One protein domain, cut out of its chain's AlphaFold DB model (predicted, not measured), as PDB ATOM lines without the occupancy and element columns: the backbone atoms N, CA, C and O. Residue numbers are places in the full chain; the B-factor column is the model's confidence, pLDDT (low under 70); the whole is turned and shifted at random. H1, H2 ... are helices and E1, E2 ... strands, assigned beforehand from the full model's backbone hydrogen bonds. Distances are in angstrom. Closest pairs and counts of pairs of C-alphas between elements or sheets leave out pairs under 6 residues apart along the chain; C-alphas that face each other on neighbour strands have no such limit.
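Overview. This is residues 10 to 164 of the 168 residues of an uncharacterized protein of Nitrosomonas marina (UniProt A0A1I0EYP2). One twisted sheet makes the body, and its strands E2, E3, E5 and E6 fold back sharply on themselves, giving the sheet the section of a hook. A separate two-stranded hairpin, E7 and E8, lies off one end of this body, and the small helix H1 lies off the other. The printed part has 155 residues, mostly strand, in the order H1, E1, E2, E3, H2, E4, E5, E6, E7, E8. The large sheet runs E4, E1, E2, E3, E5, E6, with E1, E2, E3, E5 and E6 antiparallel. The outline is elongated, 59 by 37 by 30 A, yet the whole is only just compact, close to loose, with a radius of gyration of the C-alphas of 17.5 A.

Arrangement. E2, residues 36 to 49, and E3, residues 56 to 69, are an antiparallel hairpin, with N 43 and O 62 2.8 A apart, within hydrogen-bond range. E2 bends by 143 degrees at residue 46 and E3 by 136 degrees at residue 59. E1, residues 25 to 32, forms a hairpin with E2, with N 29 and O 40 2.8 A apart. E1, E2 and E3 are a meander, each strand the antiparallel neighbour of the one before. E4, residues 92 to 94, is an edge strand and meets E1 only at a point, where the C-alphas of Glu 93 and Phe 31 are 4.2 A apart. On the other side of E3 from E2 comes E5, residues 108 to 121, with N 61 and O 114 2.8 A apart. E6, residues 124 to 137, is the other edge strand and forms a hairpin with E5, with N 113 and O 132 2.8 A apart. E5 bends by 145 degrees at residue 118 and E6 by 163 degrees at residue 127. E7, residues 145 to 151, and E8, residues 157 to 163, form a hairpin, with N 148 and O 160 2.8 A apart; both are apart from E6. H1, residues 10 to 16, and H2, residues 79 to 84, are not on the large sheet and have every O i to N i+4 pair within hydrogen-bond range.

Along the chain. H1 begins at C-alpha 10, (43.203, 66.344, 37.742). E1 measures 23.8 A from first to last C-alpha, E2 22.7 A and E3 24.1 A. E5 measures 15.9 A and E6 14.5 A; E6 ends at C-alpha 137, (22.111, 30.959, 39.203). E7 measures 19.4 A and E8 19.7 A, ending at C-alpha 163, (13.796, 15.673, 39.320).

Size, cuts and confidence. The two C-alphas farthest apart are those of Leu 10 and Ser 164, 60.6 A. The printed part has no cut. The link from E4 to E5, residues 95 to 107, is long. The mean pLDDT of the printed part is 75.4, and 48 residues are under 70, among them residues 10 to 24, 72 to 89 and 156 to 164.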
ATOM      1  N   LEU A  10      44.359  67.039  37.163       61.72
ATOM      2  CA  LEU A  10      43.203  66.344  37.742       61.72
ATOM      3  C   LEU A  10      42.933  65.021  37.023       61.72
ATOM      4  O   LEU A  10      42.667  64.019  37.674       61.72
ATOM      5  N   PHE A  11      43.057  65.006  35.695       63.41
ATOM      6  CA  PHE A  11      42.939  63.799  34.881       63.41
ATOM      7  C   PHE A  11      44.065  62.805  35.187       63.41
ATOM      8  O   PHE A  11      43.797  61.632  35.407       63.41
ATOM      9  N   LEU A  12      45.312  63.270  35.308       60.31
ATOM     10  CA  LEU A  12      46.444  62.435  35.715       60.31
ATOM     11  C   LEU A  12      46.304  61.902  37.147       60.31
ATOM     12  O   LEU A  12      46.625  60.742  37.367       60.31
ATOM     13  N   LEU A  13      45.792  62.697  38.093       57.41
ATOM     14  CA  LEU A  13      45.498  62.264  39.467       57.41
ATOM     15  C   LEU A  13      44.332  61.265  39.532       57.41
ATOM     16  O   LEU A  13      44.355  60.350  40.351       57.41
ATOM     17  N   LEU A  14      43.339  61.398  38.649       54.75
ATOM     18  CA  LEU A  14      42.259  60.419  38.476       54.75
ATOM     19  C   LEU A  14      42.763  59.102  37.863       54.75
ATOM     20  O   LEU A  14      42.212  58.049  38.168       54.75
ATOM     21  N   ILE A  15      43.805  59.146  37.025       51.78
ATOM     22  CA  ILE A  15      44.407  57.955  36.402       51.78
ATOM     23  C   ILE A  15      45.448  57.290  37.321       51.78
ATOM     24  O   ILE A  15      45.639  56.078  37.244       51.78
ATOM     25  N   SER A  16      46.115  58.045  38.203       44.31
ATOM     26  CA  SER A  16      47.177  57.540  39.087       44.31
ATOM     27  C   SER A  16      46.704  57.078  40.473       44.31
ATOM     28  O   SER A  16      47.503  56.536  41.239       44.31
ATOM     29  N   ALA A  17      45.417  57.218  40.798       36.53
ATOM     30  CA  ALA A  17      44.844  56.656  42.018       36.53
ATOM     31  C   ALA A  17      44.684  55.117  41.917       36.53
ATOM     32  O   ALA A  17      43.702  54.608  41.391       36.53
ATOM     33  N   CYS A  18      45.669  54.400  42.469       41.47
ATOM     34  CA  CYS A  18      45.629  53.018  42.978       41.47
ATOM     35  C   CYS A  18      45.195  51.856  42.048       41.47
ATOM     36  O   CYS A  18      44.038  51.463  41.972       41.47
ATOM     37  N   ALA A  19      46.225  51.237  41.459       33.97
ATOM     38  CA  ALA A  19      46.490  49.801  41.256       33.97
ATOM     39  C   ALA A  19      45.362  48.784  40.907       33.97
ATOM     40  O   ALA A  19      44.627  48.305  41.761       33.97
ATOM     41  N   ILE A  20      45.421  48.332  39.642       42.66
ATOM     42  CA  ILE A  20      45.566  46.942  39.134       42.66
ATOM     43  C   ILE A  20      44.501  45.883  39.534       42.66
ATOM     44  O   ILE A  20      44.376  45.462  40.679       42.66
ATOM     45  N   ASN A  21      43.832  45.362  38.490       45.91
ATOM     46  CA  ASN A  21      42.797  44.306  38.384       45.91
ATOM     47  C   ASN A  21      41.308  44.667  38.536       45.91
ATOM     48  O   ASN A  21      40.477  43.826  38.216       45.91
ATOM     49  N   ASN A  22      40.961  45.902  38.887       45.38
ATOM     50  CA  ASN A  22      39.663  46.541  38.625       45.38
ATOM     51  C   ASN A  22      39.910  48.052  38.762       45.38
ATOM     52  O   ASN A  22      40.227  48.510  39.853       45.38
ATOM     53  N   HIS A  23      39.847  48.831  37.683       48.69
ATOM     54  CA  HIS A  23      40.201  50.257  37.738       48.69
ATOM     55  C   HIS A  23      39.107  51.064  38.463       48.69
ATOM     56  O   HIS A  23      38.071  51.275  37.855       48.69
ATOM     57  N   GLY A  24      39.292  51.493  39.722       53.66
ATOM     58  CA  GLY A  24      38.341  52.351  40.464       53.66
ATOM     59  C   GLY A  24      38.409  52.206  41.996       53.66
ATOM     60  O   GLY A  24      39.217  51.439  42.518       53.66
ATOM     61  N   PHE A  25      37.535  52.903  42.740       70.00
ATOM     62  CA  PHE A  25      37.379  52.698  44.189       70.00
ATOM     63  C   PHE A  25      36.649  51.380  44.433       70.00
ATOM     64  O   PHE A  25      35.421  51.343  44.397       70.00
ATOM     65  N   VAL A  26      37.392  50.293  44.639       76.81
ATOM     66  CA  VAL A  26      36.835  48.947  44.815       76.81
ATOM     67  C   VAL A  26      37.141  48.422  46.211       76.81
ATOM     68  O   VAL A  26      38.297  48.307  46.607       76.81
ATOM     69  N   LYS A  27      36.102  48.030  46.945       85.69
ATOM     70  CA  LYS A  27      36.206  47.318  48.218       85.69
ATOM     71  C   LYS A  27      35.826  45.862  47.999       85.69
ATOM     72  O   LYS A  27      34.703  45.578  47.597       85.69
ATOM     73  N   SER A  28      36.749  44.943  48.263       87.31
ATOM     74  CA  SER A  28      36.483  43.504  48.192       87.31
ATOM     75  C   SER A  28      36.554  42.882  49.582       87.31
ATOM     76  O   SER A  28      37.438  43.230  50.359       87.31
ATOM     77  N   ARG A  29      35.628  41.972  49.877       87.56
ATOM     78  CA  ARG A  29      35.619  41.118  51.068       87.56
ATOM     79  C   ARG A  29      35.451  39.674  50.641       87.56
ATOM     80  O   ARG A  29      34.702  39.400  49.697       87.56
ATOM     81  N   TYR A  30      36.126  38.781  51.341       88.69
ATOM     82  CA  TYR A  30      36.153  37.365  51.026       88.69
ATOM     83  C   TYR A  30      35.703  36.589  52.245       88.69
ATOM     84  O   TYR A  30      36.127  36.879  53.356       88.69
ATOM     85  N   PHE A  31      34.832  35.621  52.030       87.75
ATOM     86  CA  PHE A  31      34.333  34.762  53.081       87.75
ATOM     87  C   PHE A  31      34.380  33.313  52.622       87.75
ATOM     88  O   PHE A  31      34.273  33.036  51.423       87.75
ATOM     89  N   GLU A  32      34.459  32.389  53.567       86.62
ATOM     90  CA  GLU A  32      34.297  30.968  53.298       86.62
ATOM     91  C   GLU A  32      33.363  30.290  54.294       86.62
ATOM     92  O   GLU A  32      33.219  30.731  55.427       86.62
ATOM     93  N   ASN A  33      32.754  29.200  53.848       82.94
ATOM     94  CA  ASN A  33      32.147  28.171  54.690       82.94
ATOM     95  C   ASN A  33      32.696  26.805  54.250       82.94
ATOM     96  O   ASN A  33      33.545  26.748  53.355       82.94
ATOM     97  N   ASP A  34      32.201  25.693  54.786       78.88
ATOM     98  CA  ASP A  34      32.728  24.358  54.456       78.88
ATOM     99  C   ASP A  34      32.667  24.024  52.954       78.88
ATOM    100  O   ASP A  34      33.503  23.291  52.417       78.88
ATOM    101  N   ASN A  35      31.715  24.613  52.229       76.50
ATOM    102  CA  ASN A  35      31.359  24.200  50.874       76.50
ATOM    103  C   ASN A  35      31.730  25.210  49.773       76.50
ATOM    104  O   ASN A  35      31.822  24.856  48.588       76.50
ATOM    105  N   SER A  36      31.928  26.477  50.120       82.44
ATOM    106  CA  SER A  36      31.953  27.580  49.167       82.44
ATOM    107  C   SER A  36      32.772  28.776  49.643       82.44
ATOM    108  O   SER A  36      33.035  28.962  50.827       82.44
ATOM    109  N   PHE A  37      33.154  29.600  48.673       86.44
ATOM    110  CA  PHE A  37      33.700  30.929  48.896       86.44
ATOM    111  C   PHE A  37      32.674  31.966  48.461       86.44
ATOM    112  O   PHE A  37      32.123  31.872  47.362       86.44
ATOM    113  N   LEU A  38      32.464  32.986  49.280       87.38
ATOM    114  CA  LEU A  38      31.659  34.154  48.957       87.38
ATOM    115  C   LEU A  38      32.588  35.351  48.768       87.38
ATOM    116  O   LEU A  38      33.374  35.700  49.642       87.38
ATOM    117  N   VAL A  39      32.464  36.023  47.631       89.31
ATOM    118  CA  VAL A  39      33.195  37.256  47.338       89.31
ATOM    119  C   VAL A  39      32.201  38.390  47.217       89.31
ATOM    120  O   VAL A  39      31.323  38.360  46.354       89.31
ATOM    121  N   THR A  40      32.356  39.407  48.056       89.75
ATOM    122  CA  THR A  40      31.601  40.656  47.952       89.75
ATOM    123  C   THR A  40      32.507  41.741  47.396       89.75
ATOM    124  O   THR A  40      33.585  41.976  47.926       89.75
ATOM    125  N   GLN A  41      32.070  42.411  46.336       89.81
ATOM    126  CA  GLN A  41      32.787  43.512  45.703       89.81
ATOM    127  C   GLN A  41      31.866  44.719  45.611       89.81
ATOM    128  O   GLN A  41      30.797  44.646  45.010       89.81
ATOM    129  N   GLU A  42      32.284  45.829  46.193       90.75
ATOM    130  CA  GLU A  42      31.614  47.118  46.086       90.75
ATOM    131  C   GLU A  42      32.518  48.074  45.316       90.75
ATOM    132  O   GLU A  42      33.739  48.035  45.460       90.75
ATOM    133  N   SER A  43      31.943  48.873  44.427       88.56
ATOM    134  CA  SER A  43      32.690  49.752  43.531       88.56
ATOM    135  C   SER A  43      31.967  51.082  43.370       88.56
ATOM    136  O   SER A  43      30.746  51.094  43.206       88.56
ATOM    137  N   TRP A  44      32.712  52.187  43.398       88.38
ATOM    138  CA  TRP A  44      32.188  53.548  43.244       88.38
ATOM    139  C   TRP A  44      32.944  54.312  42.154       88.38
ATOM    140  O   TRP A  44      34.156  54.156  41.990       88.38
ATOM    141  N   GLY A  45      32.232  55.190  41.451       86.62
ATOM    142  CA  GLY A  45      32.781  56.014  40.381       86.62
ATOM    143  C   GLY A  45      32.800  55.279  39.042       86.62
ATOM    144  O   GLY A  45      31.851  54.580  38.696       86.62
ATOM    145  N   GLY A  46      33.859  55.482  38.263       83.81
ATOM    146  CA  GLY A  46      34.045  54.804  36.983       83.81
ATOM    147  C   GLY A  46      34.926  53.574  37.133       83.81
ATOM    148  O   GLY A  46      36.031  53.703  37.654       83.81
ATOM    149  N   PHE A  47      34.469  52.410  36.667       82.06
ATOM    150  CA  PHE A  47      35.309  51.216  36.623       82.06
ATOM    151  C   PHE A  47      35.016  50.284  35.451       82.06
ATOM    152  O   PHE A  47      33.922  50.267  34.889       82.06
ATOM    153  N   ILE A  48      36.022  49.485  35.095       85.44
ATOM    154  CA  ILE A  48      35.959  48.470  34.041       85.44
ATOM    155  C   ILE A  48      36.150  47.100  34.681       85.44
ATOM    156  O   ILE A  48      37.116  46.890  35.416       85.44
ATOM    157  N   SER A  49      35.249  46.170  34.370       83.44
ATOM    158  CA  SER A  49      35.377  44.759  34.727       83.44
ATOM    159  C   SER A  49      35.689  43.932  33.485       83.44
ATOM    160  O   SER A  49      35.068  44.087  32.432       83.44
ATOM    161  N   THR A  50      36.652  43.022  33.611       84.00
ATOM    162  CA  THR A  50      37.055  42.083  32.550       84.00
ATOM    163  C   THR A  50      36.522  40.668  32.783       84.00
ATOM    164  O   THR A  50      36.594  39.814  31.888       84.00
ATOM    165  N   GLN A  51      35.952  40.414  33.964       81.75
ATOM    166  CA  GLN A  51      35.471  39.099  34.373       81.75
ATOM    167  C   GLN A  51      34.280  38.652  33.526       81.75
ATOM    168  O   GLN A  51      33.430  39.446  33.148       81.75
ATOM    169  N   PHE A  52      34.171  37.350  33.250       80.12
ATOM    170  CA  PHE A  52      33.122  36.844  32.356       80.12
ATOM    171  C   PHE A  52      31.689  37.095  32.865       80.12
ATOM    172  O   PHE A  52      30.761  37.068  32.064       80.12
ATOM    173  N   THR A  53      31.500  37.269  34.178       82.31
ATOM    174  CA  THR A  53      30.171  37.444  34.792       82.31
ATOM    175  C   THR A  53      29.621  38.847  34.585       82.31
ATOM    176  O   THR A  53      28.433  38.991  34.323       82.31
ATOM    177  N   ASP A  54      30.493  39.850  34.635       83.50
ATOM    178  CA  ASP A  54      30.133  41.266  34.705       83.50
ATOM    179  C   ASP A  54      30.986  42.140  33.776       83.50
ATOM    180  O   ASP A  54      31.140  43.336  34.021       83.50
ATOM    181  N   ARG A  55      31.546  41.552  32.707       87.56
ATOM    182  CA  ARG A  55      32.385  42.273  31.742       87.56
ATOM    183  C   ARG A  55      31.654  43.506  31.226       87.56
ATOM    184  O   ARG A  55      30.536  43.393  30.714       87.56
ATOM    185  N   GLY A  56      32.307  44.655  31.327       88.25
ATOM    186  CA  GLY A  56      31.694  45.924  30.980       88.25
ATOM    187  C   GLY A  56      32.353  47.121  31.647       88.25
ATOM    188  O   GLY A  56      33.350  46.995  32.360       88.25
ATOM    189  N   LEU A  57      31.758  48.283  31.410       89.12
ATOM    190  CA  LEU A  57      32.119  49.555  32.025       89.12
ATOM    191  C   LEU A  57      30.940  50.062  32.848       89.12
ATOM    192  O   LEU A  57      29.800  50.017  32.391       89.12
ATOM    193  N   VAL A  58      31.212  50.565  34.044       88.31
ATOM    194  CA  VAL A  58      30.211  51.166  34.925       88.31
ATOM    195  C   VAL A  58      30.646  52.570  35.303       88.31
ATOM    196  O   VAL A  58      31.798  52.783  35.670       88.31
ATOM    197  N   LEU A  59      29.701  53.503  35.267       89.94
ATOM    198  CA  LEU A  59      29.794  54.825  35.868       89.94
ATOM    199  C   LEU A  59      28.709  54.939  36.942       89.94
ATOM    200  O   LEU A  59      27.529  55.086  36.619       89.94
ATOM    201  N   GLY A  60      29.097  54.864  38.214       90.50
ATOM    202  CA  GLY A  60      28.192  54.977  39.354       90.50
ATOM    203  C   GLY A  60      28.585  54.065  40.512       90.50
ATOM    204  O   GLY A  60      29.750  53.995  40.889       90.50
ATOM    205  N   TYR A  61      27.605  53.393  41.108       90.44
ATOM    206  CA  TYR A  61      27.810  52.431  42.185       90.44
ATOM    207  C   TYR A  61      27.515  51.014  41.706       90.44
ATOM    208  O   TYR A  61      26.603  50.769  40.914       90.44
ATOM    209  N   THR A  62      28.277  50.050  42.204       90.62
ATOM    210  CA  THR A  62      27.982  48.640  41.999       90.62
ATOM    211  C   THR A  62      28.305  47.821  43.229       90.62
ATOM    212  O   THR A  62      29.347  48.000  43.851       90.62
ATOM    213  N   LYS A  63      27.434  46.863  43.532       91.50
ATOM    214  CA  LYS A  63      27.658  45.801  44.504       91.50
ATOM    215  C   LYS A  63      27.468  44.449  43.840       91.50
ATOM    216  O   LYS A  63      26.421  44.183  43.254       91.50
ATOM    217  N   ARG A  64      28.464  43.582  43.965       89.81
ATOM    218  CA  ARG A  64      28.444  42.210  43.464       89.81
ATOM    219  C   ARG A  64      28.706  41.253  44.607       89.81
ATOM    220  O   ARG A  64      29.609  41.480  45.402       89.81
ATOM    221  N   MET A  65      27.934  40.183  44.672       90.00
ATOM    222  CA  MET A  65      28.160  39.067  45.585       90.00
ATOM    223  C   MET A  65      28.224  37.809  44.739       90.00
ATOM    224  O   MET A  65      27.268  37.517  44.030       90.00
ATOM    225  N   LYS A  66      29.350  37.102  44.755       89.69
ATOM    226  CA  LYS A  66      29.617  35.932  43.911       89.69
ATOM    227  C   LYS A  66      29.950  34.740  44.794       89.69
ATOM    228  O   LYS A  66      30.790  34.864  45.678       89.69
ATOM    229  N   ILE A  67      29.324  33.601  44.527       87.31
ATOM    230  CA  ILE A  67      29.539  32.356  45.261       87.31
ATOM    231  C   ILE A  67      30.271  31.364  44.361       87.31
ATOM    232  O   ILE A  67      29.819  31.044  43.255       87.31
ATOM    233  N   TYR A  68      31.415  30.890  44.840       86.00
ATOM    234  CA  TYR A  68      32.309  29.963  44.162       86.00
ATOM    235  C   TYR A  68      32.355  28.632  44.917       86.00
ATOM    236  O   TYR A  68      32.347  28.623  46.145       86.00
ATOM    237  N   PRO A  69      32.472  27.494  44.222       80.38
ATOM    238  CA  PRO A  69      32.603  26.206  44.888       80.38
ATOM    239  C   PRO A  69      34.023  26.014  45.453       80.38
ATOM    240  O   PRO A  69      35.020  26.368  44.807       80.38
ATOM    241  N   LYS A  70      34.147  25.405  46.641       78.69
ATOM    242  CA  LYS A  70      35.449  24.955  47.167       78.69
ATOM    243  C   LYS A  70      36.006  23.767  46.383       78.69
ATOM    244  O   LYS A  70      37.180  23.781  46.023       78.69
ATOM    245  N   LEU A  71      35.145  22.808  46.047       70.69
ATOM    246  CA  LEU A  71      35.511  21.570  45.358       70.69
ATOM    247  C   LEU A  71      35.986  21.828  43.916       70.69
ATOM    248  O   LEU A  71      35.328  22.530  43.144       70.69
ATOM    249  N   GLU A  72      37.137  21.254  43.556       58.72
ATOM    250  CA  GLU A  72      37.724  21.383  42.223       58.72
ATOM    251  C   GLU A  72      37.051  20.500  41.160       58.72
ATOM    252  O   GLU A  72      36.472  19.442  41.417       58.72
ATOM    253  N   ARG A  73      37.166  20.987  39.921       47.38
ATOM    254  CA  ARG A  73      36.693  20.408  38.664       47.38
ATOM    255  C   ARG A  73      37.165  18.959  38.479       47.38
ATOM    256  O   ARG A  73      38.262  18.737  37.989       47.38
ATOM    257  N   LYS A  74      36.291  17.997  38.758       43.38
ATOM    258  CA  LYS A  74      36.190  16.717  38.017       43.38
ATOM    259  C   LYS A  74      34.791  16.123  38.089       43.38
ATOM    260  O   LYS A  74      34.390  15.414  37.180       43.38
ATOM    261  N   ASN A  75      34.023  16.491  39.108       41.31
ATOM    262  CA  ASN A  75      32.596  16.252  39.110       41.31
ATOM    263  C   ASN A  75      31.901  17.534  38.683       41.31
ATOM    264  O   ASN A  75      32.048  18.576  39.324       41.31
ATOM    265  N   ILE A  76      31.143  17.434  37.598       50.06
ATOM    266  CA  ILE A  76      29.983  18.283  37.369       50.06
ATOM    267  C   ILE A  76      29.289  18.444  38.733       50.06
ATOM    268  O   ILE A  76      29.162  17.463  39.472       50.06
ATOM    269  N   LEU A  77      29.005  19.685  39.142       54.00
ATOM    270  CA  LEU A  77      28.346  19.974  40.417       54.00
ATOM    271  C   LEU A  77      26.998  19.258  40.395       54.00
ATOM    272  O   LEU A  77      26.024  19.808  39.905       54.00
ATOM    273  N   SER A  78      26.948  18.017  40.876       56.75
ATOM    274  CA  SER A  78      25.696  17.287  40.918       56.75
ATOM    275  C   SER A  78      24.745  18.052  41.825       56.75
ATOM    276  O   SER A  78      25.156  18.645  42.829       56.75
ATOM    277  N   ILE A  79      23.460  18.030  41.488       58.72
ATOM    278  CA  ILE A  79      22.406  18.718  42.241       58.72
ATOM    279  C   ILE A  79      22.509  18.430  43.742       58.72
ATOM    280  O   ILE A  79      22.397  19.337  44.559       58.72
ATOM    281  N   LYS A  80      22.789  17.175  44.114       57.81
ATOM    282  CA  LYS A  80      22.946  16.766  45.517       57.81
ATOM    283  C   LYS A  80      24.060  17.537  46.228       57.81
ATOM    284  O   LYS A  80      23.859  17.980  47.352       57.81
ATOM    285  N   LYS A  81      25.206  17.731  45.567       58.25
ATOM    286  CA  LYS A  81      26.315  18.517  46.121       58.25
ATOM    287  C   LYS A  81      25.965  19.994  46.185       58.25
ATOM    288  O   LYS A  81      26.251  20.606  47.198       58.25
ATOM    289  N   PHE A  82      25.309  20.534  45.154       57.28
ATOM    290  CA  PHE A  82      24.827  21.919  45.130       57.28
ATOM    291  C   PHE A  82      23.862  22.217  46.291       57.28
ATOM    292  O   PHE A  82      24.035  23.210  46.990       57.28
ATOM    293  N   LEU A  83      22.901  21.325  46.552       55.53
ATOM    294  CA  LEU A  83      21.936  21.467  47.646       55.53
ATOM    295  C   LEU A  83      22.580  21.345  49.035       55.53
ATOM    296  O   LEU A  83      22.192  22.075  49.940       55.53
ATOM    297  N   GLN A  84      23.591  20.484  49.208       55.28
ATOM    298  CA  GLN A  84      24.345  20.404  50.467       55.28
ATOM    299  C   GLN A  84      25.063  21.720  50.808       55.28
ATOM    300  O   GLN A  84      25.176  22.051  51.985       55.28
ATOM    301  N   GLN A  85      25.485  22.507  49.807       54.09
ATOM    302  CA  GLN A  85      26.184  23.778  50.049       54.09
ATOM    303  C   GLN A  85      25.280  24.873  50.634       54.09
ATOM    304  O   GLN A  85      25.798  25.823  51.208       54.09
ATOM    305  N   ILE A  86      23.954  24.758  50.483       55.25
ATOM    306  CA  ILE A  86      22.982  25.786  50.899       55.25
ATOM    307  C   ILE A  86      22.684  25.715  52.408       55.25
ATOM    308  O   ILE A  86      22.250  26.703  52.989       55.25
ATOM    309  N   ASN A  87      22.932  24.574  53.059       50.25
ATOM    310  CA  ASN A  87      22.549  24.373  54.462       50.25
ATOM    311  C   ASN A  87      23.534  24.965  55.484       50.25
ATOM    312  O   ASN A  87      23.190  25.038  56.662       50.25
ATOM    313  N   ASP A  88      24.726  25.390  55.063       56.25
ATOM    314  CA  ASP A  88      25.740  25.952  55.955       56.25
ATOM    315  C   ASP A  88      25.879  27.465  55.736       56.25
ATOM    316  O   ASP A  88      26.546  27.930  54.812       56.25
ATOM    317  N   ASN A  89      25.195  28.248  56.571       60.62
ATOM    318  CA  ASN A  89      25.153  29.711  56.466       60.62
ATOM    319  C   ASN A  89      26.293  30.414  57.228       60.62
ATOM    320  O   ASN A  89      26.335  31.646  57.259       60.62
ATOM    321  N   ASN A  90      27.211  29.662  57.842       76.19
ATOM    322  CA  ASN A  90      28.265  30.212  58.691       76.19
ATOM    323  C   ASN A  90      29.489  30.613  57.862       76.19
ATOM    324  O   ASN A  90      30.488  29.905  57.794       76.19
ATOM    325  N   PHE A  91      29.402  31.774  57.216       77.56
ATOM    326  CA  PHE A  91      30.528  32.359  56.497       77.56
ATOM    327  C   PHE A  91      31.495  33.071  57.455       77.56
ATOM    328  O   PHE A  91      31.088  33.960  58.205       77.56
ATOM    329  N   VAL A  92      32.782  32.733  57.380       85.12
ATOM    330  CA  VAL A  92      33.884  33.387  58.103       85.12
ATOM    331  C   VAL A  92      34.675  34.255  57.126       85.12
ATOM    332  O   VAL A  92      34.951  33.825  56.009       85.12
ATOM    333  N   GLU A  93      35.006  35.493  57.507       86.06
ATOM    334  CA  GLU A  93      35.817  36.394  56.673       86.06
ATOM    335  C   GLU A  93      37.275  35.910  56.634       86.06
ATOM    336  O   GLU A  93      37.855  35.611  57.675       86.06
ATOM    337  N   ILE A  94      37.854  35.839  55.435       87.62
ATOM    338  CA  ILE A  94      39.218  35.351  55.188       87.62
ATOM    339  C   ILE A  94      40.022  36.349  54.350       87.62
ATOM    340  O   ILE A  94      39.460  37.231  53.687       87.62
ATOM    341  N   SER A  95      41.352  36.227  54.369       84.06
ATOM    342  CA  SER A  95      42.224  37.078  53.556       84.06
ATOM    343  C   SER A  95      42.140  36.723  52.065       84.06
ATOM    344  O   SER A  95      41.863  35.590  51.678       84.06
ATOM    345  N   LYS A  96      42.432  37.698  51.196       76.94
ATOM    346  CA  LYS A  96      42.473  37.504  49.735       76.94
ATOM    347  C   LYS A  96      43.486  36.431  49.319       76.94
ATOM    348  O   LYS A  96      43.238  35.711  48.354       76.94
ATOM    349  N   ASP A  97      44.609  36.351  50.027       74.25
ATOM    350  CA  ASP A  97      45.742  35.487  49.668       74.25
ATOM    351  C   ASP A  97      45.459  33.998  49.930       74.25
ATOM    352  O   ASP A  97      46.151  33.130  49.406       74.25
ATOM    353  N   GLU A  98      44.393  33.694  50.673       68.38
ATOM    354  CA  GLU A  98      43.964  32.331  50.991       68.38
ATOM    355  C   GLU A  98      43.125  31.694  49.864       68.38
ATOM    356  O   GLU A  98      42.772  30.516  49.944       68.38
ATOM    357  N   ILE A  99      42.813  32.429  48.781       69.62
ATOM    358  CA  ILE A  99      41.891  31.957  47.737       69.62
ATOM    359  C   ILE A  99      42.453  32.110  46.321       69.62
ATOM    360  O   ILE A  99      42.681  33.212  45.822       69.62
ATOM    361  N   SER A 100      42.533  30.989  45.598       70.50
ATOM    362  CA  SER A 100      42.792  30.987  44.154       70.50
ATOM    363  C   SER A 100      41.497  30.851  43.345       70.50
ATOM    364  O   SER A 100      40.830  29.810  43.342       70.50
ATOM    365  N   PHE A 101      41.139  31.917  42.621       71.19
ATOM    366  CA  PHE A 101      39.969  31.952  41.734       71.19
ATOM    367  C   PHE A 101      40.292  31.691  40.260       71.19
ATOM    368  O   PHE A 101      39.362  31.577  39.463       71.19
ATOM    369  N   GLU A 102      41.567  31.566  39.871       62.66
ATOM    370  CA  GLU A 102      42.000  31.572  38.458       62.66
ATOM    371  C   GLU A 102      41.287  30.535  37.578       62.66
ATOM    372  O   GLU A 102      41.078  30.748  36.384       62.66
ATOM    373  N   LYS A 103      40.850  29.417  38.168       65.94
ATOM    374  CA  LYS A 103      40.125  28.346  37.465       65.94
ATOM    375  C   LYS A 103      38.695  28.149  37.965       65.94
ATOM    376  O   LYS A 103      37.989  27.266  37.466       65.94
ATOM    377  N   LYS A 104      38.204  28.960  38.900       75.50
ATOM    378  CA  LYS A 104      36.858  28.808  39.466       75.50
ATOM    379  C   LYS A 104      35.880  29.739  38.763       75.50
ATOM    380  O   LYS A 104      36.167  30.897  38.488       75.50
ATOM    381  N   LYS A 105      34.695  29.218  38.448       80.81
ATOM    382  CA  LYS A 105      33.576  30.031  37.964       80.81
ATOM    383  C   LYS A 105      32.518  30.070  39.067       80.81
ATOM    384  O   LYS A 105      32.240  29.004  39.619       80.81
ATOM    385  N   PRO A 106      31.926  31.234  39.376       85.06
ATOM    386  CA  PRO A 106      30.822  31.278  40.313       85.06
ATOM    387  C   PRO A 106      29.645  30.467  39.769       85.06
ATOM    388  O   PRO A 106      29.428  30.401  38.547       85.06
ATOM    389  N   TYR A 107      28.911  29.841  40.683       83.12
ATOM    390  CA  TYR A 107      27.665  29.145  40.375       83.12
ATOM    391  C   TYR A 107      26.442  30.000  40.709       83.12
ATOM    392  O   TYR A 107      25.399  29.804  40.106       83.12
ATOM    393  N   ALA A 108      26.560  30.973  41.611       85.31
ATOM    394  CA  ALA A 108      25.496  31.915  41.935       85.31
ATOM    395  C   ALA A 108      26.090  33.299  42.163       85.31
ATOM    396  O   ALA A 108      27.193  33.422  42.702       85.31
ATOM    397  N   TRP A 109      25.388  34.344  41.736       90.25
ATOM    398  CA  TRP A 109      25.789  35.707  42.044       90.25
ATOM    399  C   TRP A 109      24.634  36.700  41.971       90.25
ATOM    400  O   TRP A 109      23.629  36.485  41.296       90.25
ATOM    401  N   ILE A 110      24.797  37.802  42.694       89.12
ATOM    402  CA  ILE A 110      23.887  38.940  42.709       89.12
ATOM    403  C   ILE A 110      24.673  40.177  42.300       89.12
ATOM    404  O   ILE A 110      25.778  40.406  42.789       89.12
ATOM    405  N   GLU A 111      24.082  40.984  41.431       90.44
ATOM    406  CA  GLU A 111      24.629  42.254  40.967       90.44
ATOM    407  C   GLU A 111      23.601  43.346  41.216       90.44
ATOM    408  O   GLU A 111      22.431  43.201  40.869       90.44
ATOM    409  N   LYS A 112      24.038  44.442  41.826       91.50
ATOM    410  CA  LYS A 112      23.257  45.661  41.990       91.50
ATOM    411  C   LYS A 112      24.064  46.800  41.409       91.50
ATOM    412  O   LYS A 112      25.139  47.091  41.922       91.50
ATOM    413  N   ASN A 113      23.546  47.433  40.371       91.19
ATOM    414  CA  ASN A 113      24.172  48.562  39.704       91.19
ATOM    415  C   ASN A 113      23.286  49.796  39.872       91.19
ATOM    416  O   ASN A 113      22.062  49.702  39.801       91.19
ATOM    417  N   GLN A 114      23.907  50.951  40.060       93.44
ATOM    418  CA  GLN A 114      23.253  52.249  40.055       93.44
ATOM    419  C   GLN A 114      24.100  53.204  39.221       93.44
ATOM    420  O   GLN A 114      25.254  53.445  39.559       93.44
ATOM    421  N   GLY A 115      23.533  53.760  38.156       92.69
ATOM    422  CA  GLY A 115      24.227  54.673  37.249       92.69
ATOM    423  C   GLY A 115      24.123  54.212  35.803       92.69
ATOM    424  O   GLY A 115      23.085  53.690  35.406       92.69
ATOM    425  N   ILE A 116      25.176  54.426  35.017       93.31
ATOM    426  CA  ILE A 116      25.243  54.026  33.606       93.31
ATOM    427  C   ILE A 116      26.160  52.814  33.491       93.31
ATOM    428  O   ILE A 116      27.287  52.836  33.983       93.31
ATOM    429  N   VAL A 117      25.693  51.762  32.827       92.00
ATOM    430  CA  VAL A 117      26.448  50.524  32.635       92.00
ATOM    431  C   VAL A 117      26.454  50.136  31.166       92.00
ATOM    432  O   VAL A 117      25.404  50.022  30.540       92.00
ATOM    433  N   VAL A 118      27.638  49.864  30.632       93.00
ATOM    434  CA  VAL A 118      27.837  49.212  29.339       93.00
ATOM    435  C   VAL A 118      28.201  47.761  29.605       93.00
ATOM    436  O   VAL A 118      29.271  47.462  30.129       93.00
ATOM    437  N   HIS A 119      27.306  46.855  29.237       91.06
ATOM    438  CA  HIS A 119      27.467  45.415  29.370       91.06
ATOM    439  C   HIS A 119      28.107  44.841  28.113       91.06
ATOM    440  O   HIS A 119      27.664  45.116  26.996       91.06
ATOM    441  N   ALA A 120      29.123  44.009  28.303       89.25
ATOM    442  CA  ALA A 120      29.868  43.347  27.238       89.25
ATOM    443  C   ALA A 120      30.189  41.889  27.608       89.25
ATOM    444  O   ALA A 120      31.289  41.400  27.352       89.25
ATOM    445  N   ASN A 121      29.253  41.191  28.257       84.88
ATOM    446  CA  ASN A 121      29.421  39.798  28.669       84.88
ATOM    447  C   ASN A 121      28.457  38.858  27.926       84.88
ATOM    448  O   ASN A 121      27.504  39.291  27.284       84.88
ATOM    449  N   SER A 122      28.697  37.546  28.014       81.50
ATOM    450  CA  SER A 122      27.906  36.541  27.286       81.50
ATOM    451  C   SER A 122      26.462  36.401  27.781       81.50
ATOM    452  O   SER A 122      25.661  35.739  27.133       81.50
ATOM    453  N   LEU A 123      26.135  36.964  28.946       80.00
ATOM    454  CA  LEU A 123      24.794  36.943  29.537       80.00
ATOM    455  C   LEU A 123      24.038  38.255  29.290       80.00
ATOM    456  O   LEU A 123      22.833  38.329  29.538       80.00
ATOM    457  N   LYS A 124      24.742  39.313  28.869       80.69
ATOM    458  CA  LYS A 124      24.178  40.625  28.577       80.69
ATOM    459  C   LYS A 124      25.136  41.464  27.738       80.69
ATOM    460  O   LYS A 124      26.282  41.708  28.116       80.69
ATOM    461  N   THR A 125      24.610  42.006  26.651       87.25
ATOM    462  CA  THR A 125      25.281  43.016  25.833       87.25
ATOM    463  C   THR A 125      24.346  44.211  25.677       87.25
ATOM    464  O   THR A 125      23.152  44.022  25.464       87.25
ATOM    465  N   GLY A 126      24.859  45.431  25.839       91.50
ATOM    466  CA  GLY A 126      24.072  46.662  25.679       91.50
ATOM    467  C   GLY A 126      24.277  47.672  26.803       91.50
ATOM    468  O   GLY A 126      25.172  47.522  27.630       91.50
ATOM    469  N   LEU A 127      23.441  48.706  26.841       92.06
ATOM    470  CA  LEU A 127      23.539  49.807  27.800       92.06
ATOM    471  C   LEU A 127      22.362  49.770  28.785       92.06
ATOM    472  O   LEU A 127      21.227  49.526  28.384       92.06
ATOM    473  N   SER A 128      22.616  50.020  30.068       91.06
ATOM    474  CA  SER A 128      21.576  50.331  31.055       91.06
ATOM    475  C   SER A 128      21.871  51.646  31.772       91.06
ATOM    476  O   SER A 128      23.025  52.040  31.928       91.06
ATOM    477  N   ALA A 129      20.810  52.336  32.188       93.25
ATOM    478  CA  ALA A 129      20.875  53.546  32.994       93.25
ATOM    479  C   ALA A 129      19.847  53.452  34.133       93.25
ATOM    480  O   ALA A 129      18.733  52.976  33.917       93.25
ATOM    481  N   GLY A 130      20.212  53.899  35.335       93.69
ATOM    482  CA  GLY A 130      19.352  53.856  36.521       93.69
ATOM    483  C   GLY A 130      19.767  52.771  37.513       93.69
ATOM    484  O   GLY A 130      20.959  52.541  37.706       93.69
ATOM    485  N   ILE A 131      18.793  52.147  38.181       92.25
ATOM    486  CA  ILE A 131      19.020  51.080  39.166       92.25
ATOM    487  C   ILE A 131      18.705  49.734  38.517       92.25
ATOM    488  O   ILE A 131      17.601  49.508  38.031       92.25
ATOM    489  N   GLU A 132      19.667  48.822  38.548       90.75
ATOM    490  CA  GLU A 132      19.528  47.456  38.060       90.75
ATOM    491  C   GLU A 132      19.886  46.486  39.184       90.75
ATOM    492  O   GLU A 132      20.938  46.613  39.805       90.75
ATOM    493  N   SER A 133      19.035  45.492  39.433       89.25
ATOM    494  CA  SER A 133      19.345  44.379  40.331       89.25
ATOM    495  C   SER A 133      19.141  43.070  39.592       89.25
ATOM    496  O   SER A 133      18.120  42.872  38.935       89.25
ATOM    497  N   ARG A 134      20.100  42.161  39.725       85.88
ATOM    498  CA  ARG A 134      20.079  40.867  39.063       85.88
ATOM    499  C   ARG A 134      20.545  39.777  40.009       85.88
ATOM    500  O   ARG A 134      21.520  39.953  40.730       85.88
ATOM    501  N   SER A 135      19.870  38.641  39.952       85.94
ATOM    502  CA  SER A 135      20.278  37.410  40.620       85.94
ATOM    503  C   SER A 135      20.435  36.345  39.550       85.94
ATOM    504  O   SER A 135      19.531  36.148  38.740       85.94
ATOM    505  N   ILE A 136      21.597  35.704  39.501       86.25
ATOM    506  CA  ILE A 136      21.915  34.683  38.511       86.25
ATOM    507  C   ILE A 136      22.310  33.412  39.245       86.25
ATOM    508  O   ILE A 136      23.121  33.437  40.172       86.25
ATOM    509  N   LEU A 137      21.747  32.299  38.787       83.12
ATOM    510  CA  LEU A 137      22.111  30.959  39.203       83.12
ATOM    511  C   LEU A 137      22.501  30.159  37.959       83.12
ATOM    512  O   LEU A 137      21.745  30.090  36.992       83.12
ATOM    513  N   ARG A 138      23.694  29.566  37.969       78.44
ATOM    514  CA  ARG A 138      24.152  28.642  36.938       78.44
ATOM    515  C   ARG A 138      23.743  27.234  37.336       78.44
ATOM    516  O   ARG A 138      24.286  26.669  38.282       78.44
ATOM    517  N   ILE A 139      22.837  26.674  36.552       76.88
ATOM    518  CA  ILE A 139      22.426  25.283  36.676       76.88
ATOM    519  C   ILE A 139      23.478  24.390  35.982       76.88
ATOM    520  O   ILE A 139      23.998  24.771  34.926       76.88
ATOM    521  N   PRO A 140      23.850  23.245  36.581       72.88
ATOM    522  CA  PRO A 140      24.704  22.243  35.949       72.88
ATOM    523  C   PRO A 140      24.128  21.743  34.608       72.88
ATOM    524  O   PRO A 140      22.913  21.628  34.478       72.88
ATOM    525  N   PRO A 141      24.966  21.437  33.602       69.88
ATOM    526  CA  PRO A 141      24.489  20.985  32.291       69.88
ATOM    527  C   PRO A 141      23.861  19.580  32.306       69.88
ATOM    528  O   PRO A 141      23.147  19.239  31.374       69.88
ATOM    529  N   ASP A 142      24.124  18.774  33.337       72.06
ATOM    530  CA  ASP A 142      23.540  17.444  33.575       72.06
ATOM    531  C   ASP A 142      22.218  17.501  34.364       72.06
ATOM    532  O   ASP A 142      21.705  16.473  34.805       72.06
ATOM    533  N   PHE A 143      21.669  18.699  34.580       72.00
ATOM    534  CA  PHE A 143      20.404  18.885  35.275       72.00
ATOM    535  C   PHE A 143      19.223  18.441  34.406       72.00
ATOM    536  O   PHE A 143      18.838  19.144  33.474       72.00
ATOM    537  N   ASP A 144      18.620  17.308  34.766       68.94
ATOM    538  CA  ASP A 144      17.379  16.800  34.173       68.94
ATOM    539  C   ASP A 144      16.223  16.886  35.188       68.94
ATOM    540  O   ASP A 144      15.921  15.961  35.950       68.94
ATOM    541  N   GLY A 145      15.632  18.075  35.287       73.19
ATOM    542  CA  GLY A 145      14.547  18.359  36.219       73.19
ATOM    543  C   GLY A 145      13.964  19.755  36.038       73.19
ATOM    544  O   GLY A 145      14.299  20.482  35.105       73.19
ATOM    545  N   ALA A 146      13.096  20.150  36.962       72.25
ATOM    546  CA  ALA A 146      12.537  21.487  37.053       72.25
ATOM    547  C   ALA A 146      13.085  22.209  38.290       72.25
ATOM    548  O   ALA A 146      13.097  21.666  39.397       72.25
ATOM    549  N   PHE A 147      13.533  23.450  38.101       72.31
ATOM    550  CA  PHE A 147      13.864  24.361  39.191       72.31
ATOM    551  C   PHE A 147      12.647  25.246  39.461       72.31
ATOM    552  O   PHE A 147      12.278  26.068  38.621       72.31
ATOM    553  N   LEU A 148      12.001  25.066  40.613       70.81
ATOM    554  CA  LEU A 148      10.835  25.849  41.005       70.81
ATOM    555  C   LEU A 148      11.262  26.973  41.941       70.81
ATOM    556  O   LEU A 148      11.808  26.737  43.016       70.81
ATOM    557  N   ILE A 149      10.952  28.206  41.548       75.06
ATOM    558  CA  ILE A 149      11.031  29.372  42.425       75.06
ATOM    559  C   ILE A 149       9.602  29.751  42.780       75.06
ATOM    560  O   ILE A 149       8.851  30.234  41.938       75.06
ATOM    561  N   THR A 150       9.228  29.530  44.033       73.06
ATOM    562  CA  THR A 150       7.926  29.935  44.559       73.06
ATOM    563  C   THR A 150       8.107  31.157  45.444       73.06
ATOM    564  O   THR A 150       9.042  31.235  46.242       73.06
ATOM    565  N   ARG A 151       7.227  32.142  45.277       74.25
ATOM    566  CA  ARG A 151       7.117  33.285  46.178       74.25
ATOM    567  C   ARG A 151       5.831  33.106  46.967       74.25
ATOM    568  O   ARG A 151       4.772  32.976  46.359       74.25
ATOM    569  N   ASP A 152       5.925  33.059  48.289       78.19
ATOM    570  CA  ASP A 152       4.728  33.036  49.125       78.19
ATOM    571  C   ASP A 152       4.096  34.435  49.237       78.19
ATOM    572  O   ASP A 152       4.654  35.448  48.808       78.19
ATOM    573  N   HIS A 153       2.897  34.488  49.810       75.12
ATOM    574  CA  HIS A 153       2.134  35.719  50.028       75.12
ATOM    575  C   HIS A 153       2.806  36.682  51.024       75.12
ATOM    576  O   HIS A 153       2.442  37.853  51.071       75.12
ATOM    577  N   MET A 154       3.804  36.218  51.785       77.94
ATOM    578  CA  MET A 154       4.628  37.036  52.678       77.94
ATOM    579  C   MET A 154       5.902  37.553  51.987       77.94
ATOM    580  O   MET A 154       6.697  38.265  52.598       77.94
ATOM    581  N   GLY A 155       6.101  37.226  50.707       70.62
ATOM    582  CA  GLY A 155       7.267  37.624  49.928       70.62
ATOM    583  C   GLY A 155       8.492  36.729  50.125       70.62
ATOM    584  O   GLY A 155       9.526  36.998  49.506       70.62
ATOM    585  N   SER A 156       8.399  35.657  50.918       67.75
ATOM    586  CA  SER A 156       9.488  34.692  51.063       67.75
ATOM    587  C   SER A 156       9.674  33.936  49.757       67.75
ATOM    588  O   SER A 156       8.718  33.478  49.126       67.75
ATOM    589  N   ILE A 157      10.929  33.794  49.344       68.06
ATOM    590  CA  ILE A 157      11.305  33.057  48.142       68.06
ATOM    591  C   ILE A 157      11.765  31.668  48.575       68.06
ATOM    592  O   ILE A 157      12.722  31.541  49.337       68.06
ATOM    593  N   LYS A 158      11.104  30.629  48.070       66.94
ATOM    594  CA  LYS A 158      11.515  29.233  48.226       66.94
ATOM    595  C   LYS A 158      11.969  28.701  46.875       66.94
ATOM    596  O   LYS A 158      11.233  28.785  45.893       66.94
ATOM    597  N   ALA A 159      13.175  28.153  46.841       64.12
ATOM    598  CA  ALA A 159      13.689  27.426  45.692       64.12
ATOM    599  C   ALA A 159      13.612  25.925  45.980       64.12
ATOM    600  O   ALA A 159      14.072  25.475  47.029       64.12
ATOM    601  N   SER A 160      13.035  25.155  45.066       68.88
ATOM    602  CA  SER A 160      12.997  23.697  45.130       68.88
ATOM    603  C   SER A 160      13.375  23.090  43.783       68.88
ATOM    604  O   SER A 160      13.346  23.745  42.741       68.88
ATOM    605  N   ILE A 161      13.778  21.824  43.817       67.62
ATOM    606  CA  ILE A 161      14.131  21.051  42.631       67.62
ATOM    607  C   ILE A 161      13.189  19.862  42.562       67.62
ATOM    608  O   ILE A 161      13.031  19.141  43.545       67.62
ATOM    609  N   GLN A 162      12.600  19.649  41.393       69.94
ATOM    610  CA  GLN A 162      11.823  18.466  41.069       69.94
ATOM    611  C   GLN A 162      12.579  17.705  39.977       69.94
ATOM    612  O   GLN A 162      12.631  18.154  38.837       69.94
ATOM    613  N   SER A 163      13.226  16.590  40.322       62.75
ATOM    614  CA  SER A 163      13.796  15.673  39.320       62.75
ATOM    615  C   SER A 163      12.678  15.112  38.439       62.75
ATOM    616  O   SER A 163      11.550  14.993  38.927       62.75
ATOM    617  N   SER A 164      12.973  14.822  37.167       53.66
ATOM    618  CA  SER A 164      11.970  14.464  36.156       53.66
ATOM    619  C   SER A 164      10.907  13.483  36.674       53.66
ATOM    620  O   SER A 164      11.182  12.529  37.408       53.66
TER     621      SER A 164